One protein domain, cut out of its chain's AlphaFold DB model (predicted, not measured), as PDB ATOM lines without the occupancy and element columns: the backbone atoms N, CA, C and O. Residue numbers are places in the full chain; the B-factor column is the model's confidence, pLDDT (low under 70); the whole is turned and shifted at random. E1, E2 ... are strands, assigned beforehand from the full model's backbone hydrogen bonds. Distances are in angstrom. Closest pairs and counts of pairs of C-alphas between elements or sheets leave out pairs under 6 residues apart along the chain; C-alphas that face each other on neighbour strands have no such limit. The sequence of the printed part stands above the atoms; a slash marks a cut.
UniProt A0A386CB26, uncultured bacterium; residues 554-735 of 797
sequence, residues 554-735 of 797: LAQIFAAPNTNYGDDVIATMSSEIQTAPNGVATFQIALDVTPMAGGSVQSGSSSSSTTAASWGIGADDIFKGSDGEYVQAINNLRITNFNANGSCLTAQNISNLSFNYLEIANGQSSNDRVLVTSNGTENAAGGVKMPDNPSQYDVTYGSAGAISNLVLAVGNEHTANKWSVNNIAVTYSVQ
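What this domain is: This is residues 554 to 735 of the 797 residues of a protein of uncultured bacterium (UniProt A0A386CB26). One long, strongly twisted sheet of nine strands folds back on itself at E7, with E9 and E11 facing the leaf E4 E3 E1 E12 E8 E10. A small sheet, E2 E5 E6, packs face to face on part of it, strands crossed. The 182 printed residues hold twelve named strands, E1 to E12 in chain order, and no named helix; the class is all strand, with 85 residues, under half, in named elements. Both sheets are antiparallel, ordered E9 E11 E7 E4 E3 E1 E12 E8 E10 and E2 E5 E6. The whole is compact, radius of gyration of the C-alphas 16.4 A, but elongated, spanning 54 by 35 by 29 A.

Where its parts are: Find C-alpha 554 at (276.252, 242.412, 360.214), where E1 begins; it runs to 558. Then come E2, residues 564 to 567, E3, 571 to 575, and E4, 586 to 595, 29.8 A long. E5 is 600 to 603 and E6 615 to 617. E7, residues 630 to 643, covers 35.0 A from C-alpha 630 at (282.078, 217.856, 357.708) and bends by 57 degrees at 633. E8, 654 to 665, is 29.7 A long and bends by 60 degrees at 657. E9 is 673 to 678, E10 695 to 698 and E11 710 to 714. E12, 722 to 734, measures 37.4 A and ends at (274.466, 249.325, 351.763).

How they stand to each other: Start in the folded sheet, one sheet bent into two facing leaves with E7 as the hinge. Beside E1 you find E12, antiparallel, with N 555 and O 730 2.9 A apart; E3 and E1 meet only at a point, C-alphas 575 and 557 facing each other at 4.1 A. In the hairpin of E3 and E4, N 573 and O 591 are 3.0 A apart. E7 is antiparallel to E4, N 590 and O 638 at 2.8 A, and to E11, N 631 and O 712 at 2.8 A. The edge strands are E9, with N 675 and O 713 of E11 at 2.9 A, and E10, with N 662 of E8 and O 697 at 2.9 A. E8 and E12 are antiparallel, N 658 and O 731 at 3.0 A. The two sheets form a sandwich, two sheets face to face, their strands at 68 degrees. In the small sheet, E2 and E5 are antiparallel, with N 565 and O 601 within hydrogen-bond range at 3.0 A, and in the hairpin of E5 and E6, N 616 and O 602 are 3.0 A apart. The closest C-alphas of E6 and E12, Gly 616 and Ser 724, are 5.2 A apart.

The domain as a whole: The two C-alphas farthest apart, Gly 646 and His 718, are 54.2 A apart. The printed part has no cut. Look for long links from E5 to E6, E6 to E7, E9 to E10 and E10 to E11. The mean pLDDT of the printed part is 94.4; residues 702 to 703 are under 70.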
ATOM      1  N   LEU A 554     276.212 243.841 359.896       95.75
ATOM      2  CA  LEU A 554     276.252 242.412 360.214       95.75
ATOM      3  C   LEU A 554     274.852 241.786 360.181       95.75
ATOM      4  O   LEU A 554     273.937 242.294 360.819       95.75
ATOM      5  N   ALA A 555     274.700 240.648 359.502       97.12
ATOM      6  CA  ALA A 555     273.511 239.801 359.576       97.12
ATOM      7  C   ALA A 555     273.882 238.404 360.089       97.12
ATOM      8  O   ALA A 555     274.816 237.779 359.586       97.12
ATOM      9  N   GLN A 556     273.127 237.891 361.060       97.69
ATOM     10  CA  GLN A 556     273.259 236.513 361.533       97.69
ATOM     11  C   GLN A 556     272.293 235.598 360.781       97.69
ATOM     12  O   GLN A 556     271.110 235.906 360.622       97.69
ATOM     13  N   ILE A 557     272.804 234.461 360.316       98.19
ATOM     14  CA  ILE A 557     272.052 233.438 359.594       98.19
ATOM     15  C   ILE A 557     271.949 232.190 360.465       98.19
ATOM     16  O   ILE A 557     272.958 231.637 360.912       98.19
ATOM     17  N   PHE A 558     270.714 231.738 360.655       97.44
ATOM     18  CA  PHE A 558     270.349 230.566 361.442       97.44
ATOM     19  C   PHE A 558     269.731 229.492 360.536       97.44
ATOM     20  O   PHE A 558     269.147 229.804 359.493       97.44
ATOM     21  N   ALA A 559     269.811 228.222 360.942       98.25
ATOM     22  CA  ALA A 559     268.998 227.186 360.316       98.25
ATOM     23  C   ALA A 559     267.517 227.366 360.698       98.25
ATOM     24  O   ALA A 559     267.188 227.898 361.760       98.25
ATOM     25  N   ALA A 560     266.602 226.886 359.858       97.50
ATOM     26  CA  ALA A 560     265.188 226.821 360.207       97.50
ATOM     27  C   ALA A 560     265.025 225.931 361.455       97.50
ATOM     28  O   ALA A 560     265.618 224.854 361.479       97.50
ATOM     29  N   PRO A 561     264.264 226.327 362.489       97.62
ATOM     30  CA  PRO A 561     264.199 225.562 363.733       97.62
ATOM     31  C   PRO A 561     263.695 224.120 363.553       97.62
ATOM     32  O   PRO A 561     262.721 223.900 362.834       97.62
ATOM     33  N   ASN A 562     264.310 223.149 364.240       97.06
ATOM     34  CA  ASN A 562     263.919 221.727 364.254       97.06
ATOM     35  C   ASN A 562     263.712 221.115 362.853       97.06
ATOM     36  O   ASN A 562     262.733 220.403 362.605       97.06
ATOM     37  N   THR A 563     264.590 221.448 361.912       98.12
ATOM     38  CA  THR A 563     264.433 221.126 360.495       98.12
ATOM     39  C   THR A 563     265.494 220.131 360.051       98.12
ATOM     40  O   THR A 563     266.690 220.372 360.189       98.12
ATOM     41  N   ASN A 564     265.048 219.028 359.449       97.81
ATOM     42  CA  ASN A 564     265.902 218.145 358.666       97.81
ATOM     43  C   ASN A 564     265.799 218.547 357.190       97.81
ATOM     44  O   ASN A 564     264.724 218.446 356.595       97.81
ATOM     45  N   TYR A 565     266.911 218.995 356.612       97.75
ATOM     46  CA  TYR A 565     266.957 219.457 355.227       97.75
ATOM     47  C   TYR A 565     267.025 218.311 354.200       97.75
ATOM     48  O   TYR A 565     266.791 218.550 353.017       97.75
ATOM     49  N   GLY A 566     267.256 217.070 354.644       97.38
ATOM     50  CA  GLY A 566     267.336 215.864 353.816       97.38
ATOM     51  C   GLY A 566     268.770 215.390 353.560       97.38
ATOM     52  O   GLY A 566     269.721 216.170 353.626       97.38
ATOM     53  N   ASP A 567     268.924 214.093 353.285       97.06
ATOM     54  CA  ASP A 567     270.224 213.477 352.986       97.06
ATOM     55  C   ASP A 567     270.713 213.899 351.596       97.06
ATOM     56  O   ASP A 567     269.943 213.864 350.632       97.06
ATOM     57  N   ASP A 568     271.985 214.296 351.490       96.56
ATOM     58  CA  ASP A 568     272.601 214.824 350.262       96.56
ATOM     59  C   ASP A 568     271.878 216.059 349.677       96.56
ATOM     60  O   ASP A 568     272.011 216.377 348.490       96.56
ATOM     61  N   VAL A 569     271.104 216.776 350.500       97.88
ATOM     62  CA  VAL A 569     270.382 217.989 350.096       97.88
ATOM     63  C   VAL A 569     271.150 219.234 350.531       97.88
ATOM     64  O   VAL A 569     271.599 219.347 351.670       97.88
ATOM     65  N   ILE A 570     271.264 220.204 349.620       98.38
ATOM     66  CA  ILE A 570     271.786 221.539 349.928       98.38
ATOM     67  C   ILE A 570     270.771 222.272 350.809       98.38
ATOM     68  O   ILE A 570     269.649 222.547 350.379       98.38
ATOM     69  N   ALA A 571     271.171 222.612 352.031       98.25
ATOM     70  CA  ALA A 571     270.353 223.384 352.952       98.25
ATOM     71  C   ALA A 571     270.518 224.883 352.678       98.25
ATOM     72  O   ALA A 571     271.586 225.448 352.908       98.25
ATOM     73  N   THR A 572     269.458 225.545 352.210       98.44
ATOM     74  CA  THR A 572     269.423 227.010 352.126       98.44
ATOM     75  C   THR A 572     268.966 227.590 353.460       98.44
ATOM     76  O   THR A 572     267.885 227.262 353.956       98.44
ATOM     77  N   MET A 573     269.783 228.475 354.024       98.31
ATOM     78  CA  MET A 573     269.503 229.197 355.267       98.31
ATOM     79  C   MET A 573     269.391 230.690 354.972       98.31
ATOM     80  O   MET A 573     269.942 231.174 353.983       98.31
ATOM     81  N   SER A 574     268.647 231.430 355.788       98.19
ATOM     82  CA  SER A 574     268.459 232.872 355.606       98.19
ATOM     83  C   SER A 574     268.505 233.591 356.944       98.19
ATOM     84  O   SER A 574     268.101 233.032 357.962       98.19
ATOM     85  N   SER A 575     269.016 234.819 356.936       98.19
ATOM     86  CA  SER A 575     268.997 235.707 358.094       98.19
ATOM     87  C   SER A 575     267.567 236.059 358.487       98.19
ATOM     88  O   SER A 575     266.629 235.866 357.713       98.19
ATOM     89  N   GLU A 576     267.391 236.686 359.643       96.56
ATOM     90  CA  GLU A 576     266.183 237.479 359.884       96.56
ATOM     91  C   GLU A 576     266.080 238.642 358.883       96.56
ATOM     92  O   GLU A 576     267.051 238.971 358.184       96.56
ATOM     93  N   ILE A 577     264.895 239.252 358.788       97.31
ATOM     94  CA  ILE A 577     264.681 240.434 357.948       97.31
ATOM     95  C   ILE A 577     265.586 241.559 358.454       97.31
ATOM     96  O   ILE A 577     265.490 241.977 359.601       97.31
ATOM     97  N   GLN A 578     266.463 242.031 357.579       96.88
ATOM     98  CA  GLN A 578     267.304 243.199 357.771       96.88
ATOM     99  C   GLN A 578     266.560 244.435 357.270       96.88
ATOM    100  O   GLN A 578     265.882 244.366 356.242       96.88
ATOM    101  N   THR A 579     266.728 245.559 357.962       91.50
ATOM    102  CA  THR A 579     266.262 246.875 357.514       91.50
ATOM    103  C   THR A 579     267.483 247.698 357.120       91.50
ATOM    104  O   THR A 579     268.434 247.797 357.892       91.50
ATOM    105  N   ALA A 580     267.487 248.258 355.911       87.44
ATOM    106  CA  ALA A 580     268.566 249.123 355.449       87.44
ATOM    107  C   ALA A 580     268.675 250.389 356.327       87.44
ATOM    108  O   ALA A 580     267.671 250.798 356.913       87.44
ATOM    109  N   PRO A 581     269.841 251.064 356.378       81.00
ATOM    110  CA  PRO A 581     270.043 252.262 357.205       81.00
ATOM    111  C   PRO A 581     269.031 253.392 356.980       81.00
ATOM    112  O   PRO A 581     268.771 254.175 357.883       81.00
ATOM    113  N   ASN A 582     268.398 253.448 355.802       72.19
ATOM    114  CA  ASN A 582     267.320 254.400 355.524       72.19
ATOM    115  C   ASN A 582     266.009 254.117 356.288       72.19
ATOM    116  O   ASN A 582     265.043 254.858 356.122       72.19
ATOM    117  N   GLY A 583     265.942 253.033 357.069       74.31
ATOM    118  CA  GLY A 583     264.788 252.637 357.877       74.31
ATOM    119  C   GLY A 583     263.608 252.083 357.077       74.31
ATOM    120  O   GLY A 583     262.552 251.829 357.652       74.31
ATOM    121  N   VAL A 584     263.758 251.911 355.759       80.62
ATOM    122  CA  VAL A 584     262.642 251.631 354.850       80.62
ATOM    123  C   VAL A 584     262.840 250.311 354.110       80.62
ATOM    124  O   VAL A 584     262.009 249.413 354.249       80.62
ATOM    125  N   ALA A 585     263.922 250.146 353.340       87.56
ATOM    126  CA  ALA A 585     264.105 248.911 352.571       87.56
ATOM    127  C   ALA A 585     264.341 247.719 353.498       87.56
ATOM    128  O   ALA A 585     265.120 247.816 354.446       87.56
ATOM    129  N   THR A 586     263.730 246.580 353.189       94.88
ATOM    130  CA  THR A 586     263.950 245.331 353.917       94.88
ATOM    131  C   THR A 586     264.475 244.232 353.005       94.88
ATOM    132  O   THR A 586     264.174 244.195 351.814       94.88
ATOM    133  N   PHE A 587     265.298 243.336 353.539       97.81
ATOM    134  CA  PHE A 587     265.854 242.205 352.791       97.81
ATOM    135  C   PHE A 587     266.317 241.093 353.731       97.81
ATOM    136  O   PHE A 587     266.377 241.268 354.941       97.81
ATOM    137  N   GLN A 588     266.657 239.931 353.186       98.31
ATOM    138  CA  GLN A 588     267.348 238.865 353.908       98.31
ATOM    139  C   GLN A 588     268.631 238.497 353.167       98.31
ATOM    140  O   GLN A 588     268.748 238.701 351.956       98.31
ATOM    141  N   ILE A 589     269.595 237.942 353.893       98.38
ATOM    142  CA  ILE A 589     270.805 237.363 353.315       98.38
ATOM    143  C   ILE A 589     270.693 235.850 353.435       98.38
ATOM    144  O   ILE A 589     270.449 235.324 354.521       98.38
ATOM    145  N   ALA A 590     270.854 235.149 352.316       98.38
ATOM    146  CA  ALA A 590     270.813 233.698 352.252       98.38
ATOM    147  C   ALA A 590     272.178 233.105 351.902       98.38
ATOM    148  O   ALA A 590     272.965 233.716 351.178       98.38
ATOM    149  N   LEU A 591     272.412 231.886 352.381       98.50
ATOM    150  CA  LEU A 591     273.560 231.046 352.048       98.50
ATOM    151  C   LEU A 591     273.102 229.610 351.803       98.50
ATOM    152  O   LEU A 591     272.000 229.225 352.200       98.50
ATOM    153  N   ASP A 592     273.963 228.822 351.170       98.69
ATOM    154  CA  ASP A 592     273.748 227.402 350.927       98.69
ATOM    155  C   ASP A 592     274.810 226.572 351.661       98.69
ATOM    156  O   ASP A 592     276.006 226.854 351.567       98.69
ATOM    157  N   VAL A 593     274.368 225.534 352.373       98.56
ATOM    158  CA  VAL A 593     275.205 224.569 353.099       98.56
ATOM    159  C   VAL A 593     275.109 223.219 352.392       98.56
ATOM    160  O   VAL A 593     274.046 222.602 352.347       98.56
ATOM    161  N   THR A 594     276.223 222.747 351.835       98.50
ATOM    162  CA  THR A 594     276.320 221.434 351.183       98.50
ATOM    163  C   THR A 594     276.913 220.422 352.169       98.50
ATOM    164  O   THR A 594     278.100 220.546 352.492       98.50
ATOM    165  N   PRO A 595     276.144 219.437 352.671       98.31
ATOM    166  CA  PRO A 595     276.671 218.437 353.600       98.31
ATOM    167  C   PRO A 595     277.700 217.519 352.921       98.31
ATOM    168  O   PRO A 595     277.815 217.484 351.695       98.31
ATOM    169  N   MET A 596     278.461 216.761 353.712       97.81
ATOM    170  CA  MET A 596     279.232 215.626 353.190       97.81
ATOM    171  C   MET A 596     278.326 214.574 352.530       97.81
ATOM    172  O   MET A 596     277.149 214.463 352.870       97.81
ATOM    173  N   ALA A 597     278.890 213.755 351.637       96.94
ATOM    174  CA  ALA A 597     278.151 212.677 350.981       96.94
ATOM    175  C   ALA A 597     277.565 211.682 352.002       96.94
ATOM    176  O   ALA A 597     278.281 211.175 352.867       96.94
ATOM    177  N   GLY A 598     276.273 211.386 351.873       95.62
ATOM    178  CA  GLY A 598     275.484 210.586 352.807       95.62
ATOM    179  C   GLY A 598     275.087 211.315 354.096       95.62
ATOM    180  O   GLY A 598     274.482 210.689 354.964       95.62
ATOM    181  N   GLY A 599     275.431 212.597 354.247       96.69
ATOM    182  CA  GLY A 599     275.057 213.429 355.387       96.69
ATOM    183  C   GLY A 599     273.793 214.253 355.126       96.69
ATOM    184  O   GLY A 599     273.463 214.575 353.985       96.69
ATOM    185  N   SER A 600     273.110 214.648 356.200       97.81
ATOM    186  CA  SER A 600     272.018 215.629 356.182       97.81
ATOM    187  C   SER A 600     272.326 216.775 357.133       97.81
ATOM    188  O   SER A 600     272.794 216.544 358.243       97.81
ATOM    189  N   VAL A 601     272.040 218.013 356.721       98.44
ATOM    190  CA  VAL A 601     272.031 219.153 357.647       98.44
ATOM    191  C   VAL A 601     270.752 219.075 358.473       98.44
ATOM    192  O   VAL A 601     269.655 219.041 357.906       98.44
ATOM    193  N   GLN A 602     270.880 219.044 359.798       98.25
ATOM    194  CA  GLN A 602     269.730 219.025 360.702       98.25
ATOM    195  C   GLN A 602     269.920 220.010 361.843       98.25
ATOM    196  O   GLN A 602     271.013 220.103 362.404       98.25
ATOM    197  N   SER A 603     268.851 220.728 362.176       98.12
ATOM    198  CA  SER A 603     268.801 221.645 363.310       98.12
ATOM    199  C   SER A 603     267.929 221.114 364.442       98.12
ATOM    200  O   SER A 603     266.936 220.419 364.212       98.12
ATOM    201  N   GLY A 604     268.286 221.462 365.674       96.25
ATOM    202  CA  GLY A 604     267.611 221.011 366.879       96.25
ATOM    203  C   GLY A 604     268.317 221.490 368.142       96.25
ATOM    204  O   GLY A 604     269.307 222.212 368.091       96.25
ATOM    205  N   SER A 605     267.764 221.119 369.297       93.88
ATOM    206  CA  SER A 605     268.322 221.453 370.612       93.88
ATOM    207  C   SER A 605     268.891 220.211 371.287       93.88
ATOM    208  O   SER A 605     268.207 219.538 372.059       93.88
ATOM    209  N   SER A 606     270.155 219.914 371.008       89.25
ATOM    210  CA  SER A 606     270.874 218.764 371.563       89.25
ATOM    211  C   SER A 606     271.525 219.011 372.936       89.25
ATOM    212  O   SER A 606     271.952 218.061 373.597       89.25
ATOM    213  N   SER A 607     271.590 220.260 373.411       90.44
ATOM    214  CA  SER A 607     272.137 220.636 374.725       90.44
ATOM    215  C   SER A 607     271.532 221.935 375.282       90.44
ATOM    216  O   SER A 607     270.698 222.576 374.648       90.44
ATOM    217  N   SER A 608     271.971 222.359 376.474       85.81
ATOM    218  CA  SER A 608     271.560 223.638 377.074       85.81
ATOM    219  C   SER A 608     272.216 224.873 376.446       85.81
ATOM    220  O   SER A 608     271.752 225.975 376.717       85.81
ATOM    221  N   SER A 609     273.292 224.720 375.662       88.69
ATOM    222  CA  SER A 609     273.935 225.838 374.948       88.69
ATOM    223  C   SER A 609     273.497 225.957 373.485       88.69
ATOM    224  O   SER A 609     273.919 226.881 372.798       88.69
ATOM    225  N   THR A 610     272.641 225.048 373.011       94.25
ATOM    226  CA  THR A 610     272.053 225.066 371.661       94.25
ATOM    227  C   THR A 610     270.632 225.608 371.676       94.25
ATOM    228  O   THR A 610     269.888 225.402 372.633       94.25
ATOM    229  N   THR A 611     270.233 226.239 370.580       94.81
ATOM    230  CA  THR A 611     268.858 226.677 370.309       94.81
ATOM    231  C   THR A 611     268.160 225.682 369.387       94.81
ATOM    232  O   THR A 611     268.785 224.750 368.903       94.81
ATOM    233  N   ALA A 612     266.871 225.851 369.086       97.44
ATOM    234  CA  ALA A 612     266.196 225.001 368.094       97.44
ATOM    235  C   ALA A 612     266.740 225.183 366.661       97.44
ATOM    236  O   ALA A 612     266.415 224.388 365.781       97.44
ATOM    237  N   ALA A 613     267.530 226.235 366.430       97.69
ATOM    238  CA  ALA A 613     268.155 226.564 365.157       97.69
ATOM    239  C   ALA A 613     269.646 226.189 365.094       97.69
ATOM    240  O   ALA A 613     270.253 226.316 364.029       97.69
ATOM    241  N   SER A 614     270.238 225.718 366.200       98.12
ATOM    242  CA  SER A 614     271.582 225.142 366.157       98.12
ATOM    243  C   SER A 614     271.571 223.886 365.296       98.12
ATOM    244  O   SER A 614     270.578 223.162 365.298       98.12
ATOM    245  N   TRP A 615     272.638 223.633 364.542       98.50
ATOM    246  CA  TRP A 615     272.655 222.554 363.560       98.50
ATOM    247  C   TRP A 615     273.991 221.821 363.466       98.50
ATOM    248  O   TRP A 615     275.052 222.343 363.819       98.50
ATOM    249  N   GLY A 616     273.916 220.599 362.946       97.94
ATOM    250  CA  GLY A 616     275.051 219.723 362.685       97.94
ATOM    251  C   GLY A 616     274.795 218.803 361.495       97.94
ATOM    252  O   GLY A 616     273.958 219.109 360.638       97.94
ATOM    253  N   ILE A 617     275.525 217.686 361.436       97.88
ATOM    254  CA  ILE A 617     275.388 216.680 360.381       97.88
ATOM    255  C   ILE A 617     274.784 215.406 360.976       97.88
ATOM    256  O   ILE A 617     275.304 214.844 361.927       97.88
ATOM    257  N   GLY A 618     273.694 214.919 360.385       92.31
ATOM    258  CA  GLY A 618     272.999 213.717 360.843       92.31
ATOM    259  C   GLY A 618     271.858 213.991 361.829       92.31
ATOM    260  O   GLY A 618     271.444 215.125 362.041       92.31
ATOM    261  N   ALA A 619     271.286 212.915 362.379       90.88
ATOM    262  CA  ALA A 619     270.011 212.943 363.110       90.88
ATOM    263  C   ALA A 619     270.060 213.568 364.514       90.88
ATOM    264  O   ALA A 619     269.019 213.721 365.148       90.88
ATOM    265  N   ASP A 620     271.256 213.857 365.013       92.38
ATOM    266  CA  ASP A 620     271.533 214.374 366.350       92.38
ATOM    267  C   ASP A 620     272.054 215.815 366.342       92.38
ATOM    268  O   ASP A 620     272.604 216.241 367.353       92.38
ATOM    269  N   ASP A 621     271.899 216.544 365.223       95.56
ATOM    270  CA  ASP A 621     272.149 217.994 365.108       95.56
ATOM    271  C   ASP A 621     273.540 218.454 365.608       95.56
ATOM    272  O   ASP A 621     273.749 219.609 365.987       95.56
ATOM    273  N   ILE A 622     274.521 217.547 365.571       96.94
ATOM    274  CA  ILE A 622     275.890 217.710 366.075       96.94
ATOM    275  C   ILE A 622     276.888 217.279 364.989       96.94
ATOM    276  O   ILE A 622     276.581 216.442 364.155       96.94
ATOM    277  N   PHE A 623     278.094 217.843 364.999       98.12
ATOM    278  CA  PHE A 623     279.274 217.330 364.302       98.12
ATOM    279  C   PHE A 623     280.054 216.378 365.215       98.12
ATOM    280  O   PHE A 623     280.478 216.786 366.293       98.12
ATOM    281  N   LYS A 624     280.300 215.136 364.796       97.50
ATOM    282  CA  LYS A 624     280.999 214.088 365.557       97.50
ATOM    283  C   LYS A 624     282.356 213.750 364.957       97.50
ATOM    284  O   LYS A 624     282.473 213.298 363.817       97.50
ATOM    285  N   GLY A 625     283.390 213.849 365.789       96.25
ATOM    286  CA  GLY A 625     284.753 213.436 365.453       96.25
ATOM    287  C   GLY A 625     284.829 211.981 364.999       96.25
ATOM    288  O   GLY A 625     285.441 211.692 363.979       96.25
ATOM    289  N   SER A 626     284.155 211.068 365.707       95.94
ATOM    290  CA  SER A 626     284.185 209.627 365.402       95.94
ATOM    291  C   SER A 626     283.714 209.265 363.999       95.94
ATOM    292  O   SER A 626     284.087 208.211 363.486       95.94
ATOM    293  N   ASP A 627     282.887 210.128 363.418       96.38
ATOM    294  CA  ASP A 627     282.206 209.887 362.153       96.38
ATOM    295  C   ASP A 627     282.865 210.707 361.028       96.38
ATOM    296  O   ASP A 627     282.485 210.588 359.864       96.38
ATOM    297  N   GLY A 628     283.894 211.503 361.362       96.12
ATOM    298  CA  GLY A 628     284.623 212.347 360.420       96.12
ATOM    299  C   GLY A 628     283.730 213.395 359.765       96.12
ATOM    300  O   GLY A 628     283.900 213.674 358.583       96.12
ATOM    301  N   GLU A 629     282.748 213.925 360.499       98.12
ATOM    302  CA  GLU A 629     281.702 214.763 359.919       98.12
ATOM    303  C   GLU A 629     282.210 216.139 359.470       98.12
ATOM    304  O   GLU A 629     282.999 216.807 360.150       98.12
ATOM    305  N   TYR A 630     281.735 216.569 358.301       98.25
ATOM    306  CA  TYR A 630     282.078 217.856 357.708       98.25
ATOM    307  C   TYR A 630     280.965 218.387 356.795       98.25
ATOM    308  O   TYR A 630     280.090 217.659 356.323       98.25
ATOM    309  N   VAL A 631     281.028 219.687 356.522       98.38
ATOM    310  CA  VAL A 631     280.276 220.375 355.473       98.38
ATOM    311  C   VAL A 631     281.212 220.563 354.295       98.38
ATOM    312  O   VAL A 631     282.277 221.156 354.448       98.38
ATOM    313  N   GLN A 632     280.821 220.085 353.116       98.12
ATOM    314  CA  GLN A 632     281.641 220.185 351.913       98.12
ATOM    315  C   GLN A 632     281.855 221.640 351.478       98.12
ATOM    316  O   GLN A 632     282.953 221.986 351.043       98.12
ATOM    317  N   ALA A 633     280.818 222.476 351.572       98.19
ATOM    318  CA  ALA A 633     280.910 223.904 351.289       98.19
ATOM    319  C   ALA A 633     279.764 224.693 351.937       98.19
ATOM    320  O   ALA A 633     278.624 224.227 351.967       98.19
ATOM    321  N   ILE A 634     280.067 225.910 352.382       98.56
ATOM    322  CA  ILE A 634     279.107 226.961 352.726       98.56
ATOM    323  C   ILE A 634     279.399 228.140 351.810       98.56
ATOM    324  O   ILE A 634     280.484 228.717 351.879       98.56
ATOM    325  N   ASN A 635     278.472 228.470 350.917       98.38
ATOM    326  CA  ASN A 635     278.686 229.488 349.890       98.38
ATOM    327  C   ASN A 635     277.357 230.084 349.395       98.38
ATOM    328  O   ASN A 635     276.340 230.014 350.085       98.38
ATOM    329  N   ASN A 636     277.381 230.712 348.215       97.50
ATOM    330  CA  ASN A 636     276.218 231.320 347.563       97.50
ATOM    331  C   ASN A 636     275.534 232.410 348.412       97.50
ATOM    332  O   ASN A 636     274.302 232.462 348.495       97.50
ATOM    333  N   LEU A 637     276.348 233.273 349.036       98.19
ATOM    334  CA  LEU A 637     275.879 234.490 349.699       98.19
ATOM    335  C   LEU A 637     275.089 235.349 348.708       98.19
ATOM    336  O   LEU A 637     275.612 235.735 347.662       98.19
ATOM    337  N   ARG A 638     273.826 235.632 349.030       98.12
ATOM    338  CA  ARG A 638     272.925 236.386 348.149       98.12
ATOM    339  C   ARG A 638     271.831 237.110 348.917       98.12
ATOM    340  O   ARG A 638     271.406 236.661 349.976       98.12
ATOM    341  N   ILE A 639     271.329 238.184 348.319       98.06
ATOM    342  CA  ILE A 639     270.148 238.895 348.805       98.06
ATOM    343  C   ILE A 639     268.889 238.139 348.381       98.06
ATOM    344  O   ILE A 639     268.727 237.783 347.211       98.06
ATOM    345  N   THR A 640     267.984 237.909 349.324       97.69
ATOM    346  CA  THR A 640     266.654 237.335 349.100       97.69
ATOM    347  C   THR A 640     265.589 238.225 349.733       97.69
ATOM    348  O   THR A 640     265.891 239.074 350.569       97.69
ATOM    349  N   ASN A 641     264.335 238.058 349.305       96.56
ATOM    350  CA  ASN A 641     263.176 238.754 349.879       96.56
ATOM    351  C   ASN A 641     263.351 240.281 349.994       96.56
ATOM    352  O   ASN A 641     262.883 240.892 350.948       96.56
ATOM    353  N   PHE A 642     264.035 240.888 349.018       96.69
ATOM    354  CA  PHE A 642     264.219 242.333 348.966       96.69
ATOM    355  C   PHE A 642     262.880 243.032 348.717       96.69
ATOM    356  O   PHE A 642     262.169 242.704 347.763       96.69
ATOM    357  N   ASN A 643     262.574 244.028 349.537       92.75
ATOM    358  CA  ASN A 643     261.455 244.932 349.363       92.75
ATOM    359  C   ASN A 643     261.931 246.368 349.595       92.75
ATOM    360  O   ASN A 643     262.428 246.707 350.665       92.75
ATOM    361  N   ALA A 644     261.763 247.221 348.588       85.88
ATOM    362  CA  ALA A 644     262.175 248.614 348.673       85.88
ATOM    363  C   ALA A 644     261.349 249.421 349.691       85.88
ATOM    364  O   ALA A 644     261.846 250.438 350.167       85.88
ATOM    365  N   ASN A 645     260.107 249.000 349.991       83.56
ATOM    366  CA  ASN A 645     259.126 249.681 350.855       83.56
ATOM    367  C   ASN A 645     258.989 251.201 350.602       83.56
ATOM    368  O   ASN A 645     258.719 251.962 351.523       83.56
ATOM    369  N   GLY A 646     259.169 251.648 349.353       73.81
ATOM    370  CA  GLY A 646     259.098 253.068 348.979       73.81
ATOM    371  C   GLY A 646     260.435 253.818 348.996       73.81
ATOM    372  O   GLY A 646     260.440 255.029 348.816       73.81
ATOM    373  N   SER A 647     261.564 253.129 349.191       81.06
ATOM    374  CA  SER A 647     262.901 253.709 349.015       81.06
ATOM    375  C   SER A 647     263.479 253.497 347.611       81.06
ATOM    376  O   SER A 647     263.033 252.624 346.869       81.06
ATOM    377  N   CYS A 648     264.541 254.244 347.299       83.12
ATOM    378  CA  CYS A 648     265.328 254.139 346.066       83.12
ATOM    379  C   CYS A 648     266.312 252.960 346.019       83.12
ATOM    380  O   CYS A 648     267.066 252.809 345.059       83.12
ATOM    381  N   LEU A 649     266.367 252.139 347.069       86.19
ATOM    382  CA  LEU A 649     267.298 251.021 347.102       86.19
ATOM    383  C   LEU A 649     266.817 249.891 346.191       86.19
ATOM    384  O   LEU A 649     265.634 249.561 346.117       86.19
ATOM    385  N   THR A 650     267.779 249.228 345.565       91.88
ATOM    386  CA  THR A 650     267.604 247.945 344.889       91.88
ATOM    387  C   THR A 650     268.452 246.882 345.581       91.88
ATOM    388  O   THR A 650     269.369 247.190 346.341       91.88
ATOM    389  N   ALA A 651     268.221 245.606 345.271       92.88
ATOM    390  CA  ALA A 651     269.068 244.531 345.785       92.88
ATOM    391  C   ALA A 651     270.555 244.682 345.390       92.88
ATOM    392  O   ALA A 651     271.411 244.146 346.083       92.88
ATOM    393  N   GLN A 652     270.875 245.410 344.308       93.06
ATOM    394  CA  GLN A 652     272.260 245.659 343.879       93.06
ATOM    395  C   GLN A 652     272.993 246.650 344.786       93.06
ATOM    396  O   GLN A 652     274.218 246.615 344.862       93.06
ATOM    397  N   ASN A 653     272.250 247.505 345.493       92.69
ATOM    398  CA  ASN A 653     272.811 248.432 346.469       92.69
ATOM    399  C   ASN A 653     273.319 247.712 347.723       92.69
ATOM    400  O   ASN A 653     274.113 248.279 348.468       92.69
ATOM    401  N   ILE A 654     272.890 246.469 347.957       94.62
ATOM    402  CA  ILE A 654     273.401 245.634 349.042       94.62
ATOM    403  C   ILE A 654     274.545 244.785 348.486       94.62
ATOM    404  O   ILE A 654     274.341 243.870 347.687       94.62
ATOM    405  N   SER A 655     275.767 245.119 348.880       94.44
ATOM    406  CA  SER A 655     276.993 244.580 348.289       94.44
ATOM    407  C   SER A 655     277.986 244.128 349.362       94.44
ATOM    408  O   SER A 655     277.662 244.096 350.549       94.44
ATOM    409  N   ASN A 656     279.186 243.719 348.937       93.25
ATOM    410  CA  ASN A 656     280.283 243.296 349.817       93.25
ATOM    411  C   ASN A 656     279.915 242.180 350.807       93.25
ATOM    412  O   ASN A 656     280.427 242.144 351.922       93.25
ATOM    413  N   LEU A 657     279.043 241.257 350.387       96.94
ATOM    414  CA  LEU A 657     278.689 240.090 351.191       96.94
ATOM    415  C   LEU A 657     279.943 239.265 351.505       96.94
ATOM    416  O   LEU A 657     280.603 238.769 350.589       96.94
ATOM    417  N   SER A 658     280.254 239.098 352.788       96.81
ATOM    418  CA  SER A 658     281.410 238.325 353.245       96.81
ATOM    419  C   SER A 658     281.101 237.599 354.546       96.81
ATOM    420  O   SER A 658     280.507 238.165 355.453       96.81
ATOM    421  N   PHE A 659     281.540 236.353 354.690       97.50
ATOM    422  CA  PHE A 659     281.526 235.700 355.997       97.50
ATOM    423  C   PHE A 659     282.448 236.451 356.973       97.50
ATOM    424  O   PHE A 659     283.546 236.859 356.588       97.50
ATOM    425  N   ASN A 660     281.995 236.634 358.216       96.06
ATOM    426  CA  ASN A 660     282.726 237.350 359.267       96.06
ATOM    427  C   ASN A 660     283.122 236.405 360.406       96.06
ATOM    428  O   ASN A 660     284.307 236.154 360.614       96.06
ATOM    429  N   TYR A 661     282.146 235.801 361.081       97.06
ATOM    430  CA  TYR A 661     282.412 234.809 362.121       97.06
ATOM    431  C   TYR A 661     281.371 233.690 362.136       97.06
ATOM    432  O   TYR A 661     280.300 233.783 361.532       97.06
ATOM    433  N   LEU A 662     281.699 232.621 362.853       97.38
ATOM    434  CA  LEU A 662     280.808 231.510 363.180       97.38
ATOM    435  C   LEU A 662     280.669 231.422 364.693       97.38
ATOM    436  O   LEU A 662     281.669 231.517 365.401       97.38
ATOM    437  N   GLU A 663     279.465 231.181 365.195       97.75
ATOM    438  CA  GLU A 663     279.273 230.837 366.600       97.75
ATOM    439  C   GLU A 663     279.053 229.332 366.739       97.75
ATOM    440  O   GLU A 663     278.112 228.770 366.179       97.75
ATOM    441  N   ILE A 664     279.935 228.680 367.490       97.88
ATOM    442  CA  ILE A 664     279.914 227.243 367.738       97.88
ATOM    443  C   ILE A 664     279.434 226.992 369.165       97.88
ATOM    444  O   ILE A 664     279.941 227.577 370.121       97.88
ATOM    445  N   ALA A 665     278.469 226.095 369.312       96.31
ATOM    446  CA  ALA A 665     277.877 225.681 370.575       96.31
ATOM    447  C   ALA A 665     278.035 224.166 370.784       96.31
ATOM    448  O   ALA A 665     278.637 223.461 369.977       96.31
ATOM    449  N   ASN A 666     277.484 223.657 371.887       94.81
ATOM    450  CA  ASN A 666     277.502 222.241 372.257       94.81
ATOM    451  C   ASN A 666     278.891 221.585 372.316       94.81
ATOM    452  O   ASN A 666     279.001 220.396 372.041       94.81
ATOM    453  N   GLY A 667     279.943 222.319 372.690       93.56
ATOM    454  CA  GLY A 667     281.225 221.694 373.020       93.56
ATOM    455  C   GLY A 667     281.067 220.739 374.214       93.56
ATOM    456  O   GLY A 667     280.848 221.189 375.344       93.56
ATOM    457  N   GLN A 668     281.128 219.427 373.979       91.81
ATOM    458  CA  GLN A 668     280.959 218.371 374.987       91.81
ATOM    459  C   GLN A 668     282.266 217.961 375.673       91.81
ATOM    460  O   GLN A 668     282.244 217.247 376.681       91.81
ATOM    461  N   SER A 669     283.414 218.393 375.156       92.12
ATOM    462  CA  SER A 669     284.714 218.127 375.750       92.12
ATOM    463  C   SER A 669     285.645 219.327 375.638       92.12
ATOM    464  O   SER A 669     285.641 220.094 374.681       92.12
ATOM    465  N   SER A 670     286.571 219.439 376.587       86.44
ATOM    466  CA  SER A 670     287.638 220.435 376.493       86.44
ATOM    467  C   SER A 670     288.622 220.154 375.352       86.44
ATOM    468  O   SER A 670     289.588 220.890 375.206       86.44
ATOM    469  N   ASN A 671     288.453 219.095 374.560       88.19
ATOM    470  CA  ASN A 671     289.299 218.781 373.408       88.19
ATOM    471  C   ASN A 671     288.558 218.927 372.075       88.19
ATOM    472  O   ASN A 671     289.088 218.503 371.043       88.19
ATOM    473  N   ASP A 672     287.373 219.534 372.091       96.12
ATOM    474  CA  ASP A 672     286.612 219.788 370.877       96.12
ATOM    475  C   ASP A 672     287.364 220.781 370.006       96.12
ATOM    476  O   ASP A 672     287.893 221.794 370.478       96.12
ATOM    477  N   ARG A 673     287.491 220.429 368.730       97.19
ATOM    478  CA  ARG A 673     288.268 221.183 367.751       97.19
ATOM    479  C   ARG A 673     287.417 221.442 366.530       97.19
ATOM    480  O   ARG A 673     286.904 220.501 365.920       97.19
ATOM    481  N   VAL A 674     287.359 222.712 366.160       97.75
ATOM    482  CA  VAL A 674     286.625 223.217 365.004       97.75
ATOM    483  C   VAL A 674     287.646 223.564 363.928       97.75
ATOM    484  O   VAL A 674     288.475 224.465 364.102       97.75
ATOM    485  N   LEU A 675     287.626 222.811 362.830       98.00
ATOM    486  CA  LEU A 675     288.394 223.136 361.637       98.00
ATOM    487  C   LEU A 675     287.510 223.972 360.718       98.00
ATOM    488  O   LEU A 675     286.461 223.516 360.266       98.00
ATOM    489  N   VAL A 676     287.956 225.195 360.455       97.94
ATOM    490  CA  VAL A 676     287.310 226.106 359.515       97.94
ATOM    491  C   VAL A 676     288.302 226.386 358.399       97.94
ATOM    492  O   VAL A 676     289.477 226.632 358.668       97.94
ATOM    493  N   THR A 677     287.840 226.306 357.153       97.56
ATOM    494  CA  THR A 677     288.620 226.703 355.978       97.56
ATOM    495  C   THR A 677     287.930 227.861 355.266       97.56
ATOM    496  O   THR A 677     286.881 227.659 354.658       97.56
ATOM    497  N   SER A 678     288.536 229.044 355.298       96.50
ATOM    498  CA  SER A 678     288.054 230.267 354.650       96.50
ATOM    499  C   SER A 678     288.763 230.488 353.323       96.50
ATOM    500  O   SER A 678     289.984 230.635 353.287       96.50
ATOM    501  N   ASN A 679     288.021 230.481 352.210       95.69
ATOM    502  CA  ASN A 679     288.577 230.636 350.855       95.69
ATOM    503  C   ASN A 679     289.815 229.737 350.583       95.69
ATOM    504  O   ASN A 679     290.732 230.118 349.859       95.69
ATOM    505  N   GLY A 680     289.852 228.533 351.169       95.06
ATOM    506  CA  GLY A 680     290.959 227.576 351.022       95.06
ATOM    507  C   GLY A 680     292.083 227.684 352.062       95.06
ATOM    508  O   GLY A 680     293.007 226.874 352.016       95.06
ATOM    509  N   THR A 681     292.010 228.625 353.006       95.12
ATOM    510  CA  THR A 681     292.959 228.747 354.126       95.12
ATOM    511  C   THR A 681     292.347 228.183 355.400       95.12
ATOM    512  O   THR A 681     291.240 228.562 355.756       95.12
ATOM    513  N   GLU A 682     293.050 227.295 356.100       96.19
ATOM    514  CA  GLU A 682     292.604 226.730 357.383       96.19
ATOM    515  C   GLU A 682     292.922 227.665 358.562       96.19
ATOM    516  O   GLU A 682     293.986 228.286 358.583       96.19
ATOM    517  N   ASN A 683     292.053 227.713 359.580       94.19
ATOM    518  CA  ASN A 683     292.330 228.440 360.830       94.19
ATOM    519  C   ASN A 683     293.566 227.896 361.568       94.19
ATOM    520  O   ASN A 683     294.339 228.657 362.147       94.19
ATOM    521  N   ALA A 684     293.744 226.575 361.571       94.62
ATOM    522  CA  ALA A 684     294.917 225.882 362.083       94.62
ATOM    523  C   ALA A 684     294.932 224.430 361.590       94.62
ATOM    524  O   ALA A 684     293.880 223.825 361.382       94.62
ATOM    525  N   ALA A 685     296.120 223.823 361.523       94.19
ATOM    526  CA  ALA A 685     296.247 222.396 361.237       94.19
ATOM    527  C   ALA A 685     295.478 221.555 362.282       94.19
ATOM    528  O   ALA A 685     295.779 221.590 363.482       94.19
ATOM    529  N   GLY A 686     294.477 220.797 361.823       92.81
ATOM    530  CA  GLY A 686     293.593 220.009 362.693       92.81
ATOM    531  C   GLY A 686     292.642 220.856 363.550       92.81
ATOM    532  O   GLY A 686     292.220 220.422 364.626       92.81
ATOM    533  N   GLY A 687     292.353 222.085 363.124       96.19
ATOM    534  CA  GLY A 687     291.392 222.986 363.747       96.19
ATOM    535  C   GLY A 687     291.852 223.623 365.057       96.19
ATOM    536  O   GLY A 687     292.866 223.262 365.666       96.19
ATOM    537  N   VAL A 688     291.061 224.590 365.509       95.00
ATOM    538  CA  VAL A 688     291.284 225.336 366.747       95.00
ATOM    539  C   VAL A 688     290.410 224.747 367.852       95.00
ATOM    540  O   VAL A 688     289.244 224.418 367.641       95.00
ATOM    541  N   LYS A 689     290.993 224.585 369.042       95.62
ATOM    542  CA  LYS A 689     290.290 224.081 370.228       95.62
ATOM    543  C   LYS A 689     289.255 225.102 370.702       95.62
ATOM    544  O   LYS A 689     289.594 226.278 370.767       95.62
ATOM    545  N   MET A 690     288.050 224.651 371.052       94.31
ATOM    546  CA  MET A 690     287.007 225.515 371.617       94.31
ATOM    547  C   MET A 690     287.466 226.105 372.958       94.31
ATOM    548  O   MET A 690     287.762 225.332 373.876       94.31
ATOM    549  N   PRO A 691     287.584 227.443 373.078       86.50
ATOM    550  CA  PRO A 691     287.930 228.086 374.342       86.50
ATOM    551  C   PRO A 691     286.742 228.110 375.313       86.50
ATOM    552  O   PRO A 691     286.939 227.870 376.501       86.50
ATOM    553  N   ASP A 692     285.531 228.310 374.785       91.31
ATOM    554  CA  ASP A 692     284.281 228.489 375.527       91.31
ATOM    555  C   ASP A 692     283.128 227.713 374.859       91.31
ATOM    556  O   ASP A 692     283.290 227.124 373.787       91.31
ATOM    557  N   ASN A 693     281.954 227.683 375.495       91.50
ATOM    558  CA  ASN A 693     280.744 227.069 374.943       91.50
ATOM    559  C   ASN A 693     279.500 227.899 375.339       91.50
ATOM    560  O   ASN A 693     279.048 227.771 376.481       91.50
ATOM    561  N   PRO A 694     278.934 228.724 374.433       95.31
ATOM    562  CA  PRO A 694     279.315 228.891 373.023       95.31
ATOM    563  C   PRO A 694     280.635 229.662 372.830       95.31
ATOM    564  O   PRO A 694     281.115 230.327 373.744       95.31
ATOM    565  N   SER A 695     281.227 229.568 371.637       94.69
ATOM    566  CA  SER A 695     282.451 230.279 371.252       94.69
ATOM    567  C   SER A 695     282.375 230.808 369.821       94.69
ATOM    568  O   SER A 695     281.881 230.125 368.923       94.69
ATOM    569  N   GLN A 696     282.888 232.020 369.613       96.56
ATOM    570  CA  GLN A 696     282.964 232.657 368.302       96.56
ATOM    571  C   GLN A 696     284.313 232.401 367.629       96.56
ATOM    572  O   GLN A 696     285.373 232.493 368.249       96.56
ATOM    573  N   TYR A 697     284.254 232.118 366.334       95.62
ATOM    574  CA  TYR A 697     285.399 231.889 365.470       95.62
ATOM    575  C   TYR A 697     285.388 232.920 364.350       95.62
ATOM    576  O   TYR A 697     284.549 232.841 363.454       95.62
ATOM    577  N   ASP A 698     286.325 233.865 364.402       94.00
ATOM    578  CA  ASP A 698     286.633 234.761 363.285       94.00
ATOM    579  C   ASP A 698     287.008 233.923 362.058       94.00
ATOM    580  O   ASP A 698     287.828 233.012 362.175       94.00
ATOM    581  N   VAL A 699     286.391 234.198 360.906       95.38
ATOM    582  CA  VAL A 699     286.652 233.511 359.633       95.38
ATOM    583  C   VAL A 699     287.273 234.415 358.568       95.38
ATOM    584  O   VAL A 699     287.432 233.979 357.428       95.38
ATOM    585  N   THR A 700     287.663 235.637 358.928       90.75
ATOM    586  CA  THR A 700     288.223 236.655 358.021       90.75
ATOM    587  C   THR A 700     289.710 236.464 357.697       90.75
ATOM    588  O   THR A 700     290.299 237.227 356.931       90.75
ATOM    589  N   TYR A 701     290.342 235.417 358.226       85.06
ATOM    590  CA  TYR A 701     291.755 235.126 357.997       85.06
ATOM    591  C   TYR A 701     292.034 234.563 356.587       85.06
ATOM    592  O   TYR A 701     291.205 233.909 355.954       85.06
ATOM    593  N   GLY A 702     293.262 234.769 356.101       66.69
ATOM    594  CA  GLY A 702     293.780 234.095 354.901       66.69
ATOM    595  C   GLY A 702     293.487 234.765 353.553       66.69
ATOM    596  O   GLY A 702     293.945 234.260 352.528       66.69
ATOM    597  N   SER A 703     292.783 235.902 353.505       69.50
ATOM    598  CA  SER A 703     292.594 236.663 352.261       69.50
ATOM    599  C   SER A 703     292.366 238.155 352.525       69.50
ATOM    600  O   SER A 703     291.695 238.509 353.483       69.50
ATOM    601  N   ALA A 704     292.883 239.025 351.649       74.62
ATOM    602  CA  ALA A 704     292.632 240.472 351.696       74.62
ATOM    603  C   ALA A 704     291.265 240.881 351.094       74.62
ATOM    604  O   ALA A 704     291.005 242.067 350.926       74.62
ATOM    605  N   GLY A 705     290.421 239.918 350.703       87.88
ATOM    606  CA  GLY A 705     289.118 240.157 350.079       87.88
ATOM    607  C   GLY A 705     287.967 239.439 350.785       87.88
ATOM    608  O   GLY A 705     288.163 238.760 351.793       87.88
ATOM    609  N   ALA A 706     286.763 239.574 350.224       91.25
ATOM    610  CA  ALA A 706     285.546 238.978 350.771       91.25
ATOM    611  C   ALA A 706     285.644 237.445 350.887       91.25
ATOM    612  O   ALA A 706     286.000 236.729 349.940       91.25
ATOM    613  N   ILE A 707     285.276 236.928 352.055       96.62
ATOM    614  CA  ILE A 707     285.171 235.498 352.315       96.62
ATOM    615  C   ILE A 707     283.828 235.022 351.774       96.62
ATOM    616  O   ILE A 707     282.777 235.366 352.304       96.62
ATOM    617  N   SER A 708     283.854 234.239 350.697       95.94
ATOM    618  CA  SER A 708     282.645 233.803 349.975       95.94
ATOM    619  C   SER A 708     282.438 232.290 350.003       95.94
ATOM    620  O   SER A 708     281.401 231.798 349.553       95.94
ATOM    621  N   ASN A 709     283.399 231.548 350.560       97.50
ATOM    622  CA  ASN A 709     283.307 230.109 350.734       97.50
ATOM    623  C   ASN A 709     283.938 229.665 352.059       97.50
ATOM    624  O   ASN A 709     285.110 229.959 352.313       97.50
ATOM    625  N   LEU A 710     283.192 228.883 352.841       97.94
ATOM    626  CA  LEU A 710     283.690 228.187 354.029       97.94
ATOM    627  C   LEU A 710     283.599 226.667 353.858       97.94
ATOM    628  O   LEU A 710     282.728 226.155 353.157       97.94
ATOM    629  N   VAL A 711     284.470 225.944 354.552       98.12
ATOM    630  CA  VAL A 711     284.352 224.501 354.814       98.12
ATOM    631  C   VAL A 711     284.443 224.317 356.323       98.12
ATOM    632  O   VAL A 711     285.325 224.906 356.951       98.12
ATOM    633  N   LEU A 712     283.544 223.515 356.899       98.19
ATOM    634  CA  LEU A 712     283.540 223.193 358.328       98.19
ATOM    635  C   LEU A 712     283.789 221.709 358.515       98.19
ATOM    636  O   LEU A 712     283.154 220.899 357.847       98.19
ATOM    637  N   ALA A 713     284.669 221.345 359.436       98.19
ATOM    638  CA  ALA A 713     284.939 219.954 359.764       98.19
ATOM    639  C   ALA A 713     285.321 219.798 361.233       98.19
ATOM    640  O   ALA A 713     285.818 220.721 361.886       98.19
ATOM    641  N   VAL A 714     285.150 218.587 361.750       97.69
ATOM    642  CA  VAL A 714     285.756 218.190 363.020       97.69
ATOM    643  C   VAL A 714     287.283 218.214 362.895       97.69
ATOM    644  O   VAL A 714     287.867 217.586 362.019       97.69
ATOM    645  N   GLY A 715     287.966 218.944 363.779       94.31
ATOM    646  CA  GLY A 715     289.427 219.090 363.713       94.31
ATOM    647  C   GLY A 715     290.215 217.823 364.076       94.31
ATOM    648  O   GLY A 715     291.428 217.760 363.880       94.31
ATOM    649  N   ASN A 716     289.549 216.807 364.631       92.25
ATOM    650  CA  ASN A 716     290.114 215.487 364.905       92.25
ATOM    651  C   ASN A 716     289.013 214.416 364.989       92.25
ATOM    652  O   ASN A 716     287.858 214.736 365.272       92.25
ATOM    653  N   GLU A 717     289.407 213.149 364.824       94.19
ATOM    654  CA  GLU A 717     288.502 211.988 364.803       94.19
ATOM    655  C   GLU A 717     288.143 211.432 366.202       94.19
ATOM    656  O   GLU A 717     287.693 210.294 366.353       94.19
ATOM    657  N   HIS A 718     288.383 212.188 367.279       94.12
ATOM    658  CA  HIS A 718     288.132 211.695 368.632       94.12
ATOM    659  C   HIS A 718     286.622 211.605 368.914       94.12
ATOM    660  O   HIS A 718     285.872 212.535 368.633       94.12
ATOM    661  N   THR A 719     286.164 210.528 369.561       93.19
ATOM    662  CA  THR A 719     284.732 210.288 369.859       93.19
ATOM    663  C   THR A 719     284.090 211.337 370.770       93.19
ATOM    664  O   THR A 719     282.868 211.453 370.814       93.19
ATOM    665  N   ALA A 720     284.909 212.076 371.521       93.62
ATOM    666  CA  ALA A 720     284.457 213.177 372.367       93.62
ATOM    667  C   ALA A 720     284.356 214.522 371.629       93.62
ATOM    668  O   ALA A 720     283.722 215.407 372.181       93.62
ATOM    669  N   ASN A 721     284.949 214.660 370.431       95.06
ATOM    670  CA  ASN A 721     284.895 215.891 369.643       95.06
ATOM    671  C   ASN A 721     283.485 216.076 369.084       95.06
ATOM    672  O   ASN A 721     283.128 215.410 368.110       95.06
ATOM    673  N   LYS A 722     282.681 216.902 369.755       96.81
ATOM    674  CA  LYS A 722     281.268 217.106 369.441       96.81
ATOM    675  C   LYS A 722     280.879 218.560 369.621       96.81
ATOM    676  O   LYS A 722     281.171 219.116 370.671       96.81
ATOM    677  N   TRP A 723     280.236 219.147 368.621       97.88
ATOM    678  CA  TRP A 723     279.768 220.535 368.653       97.88
ATOM    679  C   TRP A 723     278.702 220.788 367.580       97.88
ATOM    680  O   TRP A 723     278.551 219.996 366.658       97.88
ATOM    681  N   SER A 724     277.976 221.896 367.683       98.25
ATOM    682  CA  SER A 724     276.954 222.330 366.719       98.25
ATOM    683  C   SER A 724     277.225 223.777 366.300       98.25
ATOM    684  O   SER A 724     277.805 224.547 367.064       98.25
ATOM    685  N   VAL A 725     276.796 224.183 365.109       98.38
ATOM    686  CA  VAL A 725     276.837 225.592 364.684       98.38
ATOM    687  C   VAL A 725     275.572 226.278 365.183       98.38
ATOM    688  O   VAL A 725     274.475 225.804 364.899       98.38
ATOM    689  N   ASN A 726     275.695 227.386 365.913       97.50
ATOM    690  CA  ASN A 726     274.539 228.173 366.340       97.50
ATOM    691  C   ASN A 726     274.116 229.175 365.258       97.50
ATOM    692  O   ASN A 726     272.959 229.177 364.846       97.50
ATOM    693  N   ASN A 727     275.056 229.986 364.763       98.00
ATOM    694  CA  ASN A 727     274.813 230.931 363.673       98.00
ATOM    695  C   ASN A 727     276.070 231.206 362.838       98.00
ATOM    696  O   ASN A 727     277.198 230.935 363.260       98.00
ATOM    697  N   ILE A 728     275.843 231.746 361.640       98.50
ATOM    698  CA  ILE A 728     276.875 232.254 360.735       98.50
ATOM    699  C   ILE A 728     276.644 233.748 360.545       98.50
ATOM    700  O   ILE A 728     275.578 234.145 360.076       98.50
ATOM    701  N   ALA A 729     277.639 234.568 360.861       97.88
ATOM    702  CA  ALA A 729     277.562 236.006 360.675       97.88
ATOM    703  C   ALA A 729     278.172 236.427 359.332       97.88
ATOM    704  O   ALA A 729     279.283 236.022 358.972       97.88
ATOM    705  N   VAL A 730     277.440 237.263 358.597       97.81
ATOM    706  CA  VAL A 730     277.814 237.798 357.285       97.81
ATOM    707  C   VAL A 730     277.858 239.316 357.367       97.81
ATOM    708  O   VAL A 730     276.898 239.941 357.815       97.81
ATOM    709  N   THR A 731     278.964 239.906 356.929       96.50
ATOM    710  CA  THR A 731     279.073 241.343 356.708       96.50
ATOM    711  C   THR A 731     278.522 241.744 355.350       96.50
ATOM    712  O   THR A 731     278.578 240.972 354.391       96.50
ATOM    713  N   TYR A 732     277.988 242.959 355.269       95.88
ATOM    714  CA  TYR A 732     277.502 243.565 354.037       95.88
ATOM    715  C   TYR A 732     277.620 245.092 354.088       95.88
ATOM    716  O   TYR A 732     277.770 245.691 355.152       95.88
ATOM    717  N   SER A 733     277.524 245.730 352.927       92.25
ATOM    718  CA  SER A 733     277.462 247.186 352.794       92.25
ATOM    719  C   SER A 733     276.176 247.582 352.082       92.25
ATOM    720  O   SER A 733     275.747 246.896 351.152       92.25
ATOM    721  N   VAL A 734     275.582 248.705 352.483       91.06
ATOM    722  CA  VAL A 734     274.466 249.325 351.763       91.06
ATOM    723  C   VAL A 734     274.980 250.592 351.110       91.06
ATOM    724  O   VAL A 734     275.273 251.567 351.788       91.06
ATOM    725  N   GLN A 735     275.099 250.571 349.789       87.31
ATOM    726  CA  GLN A 735     275.390 251.764 349.010       87.31
ATOM    727  C   GLN A 735     274.087 252.518 348.798       87.31
ATOM    728  O   GLN A 735     273.305 252.180 347.905       87.31
TER     729      GLN A 735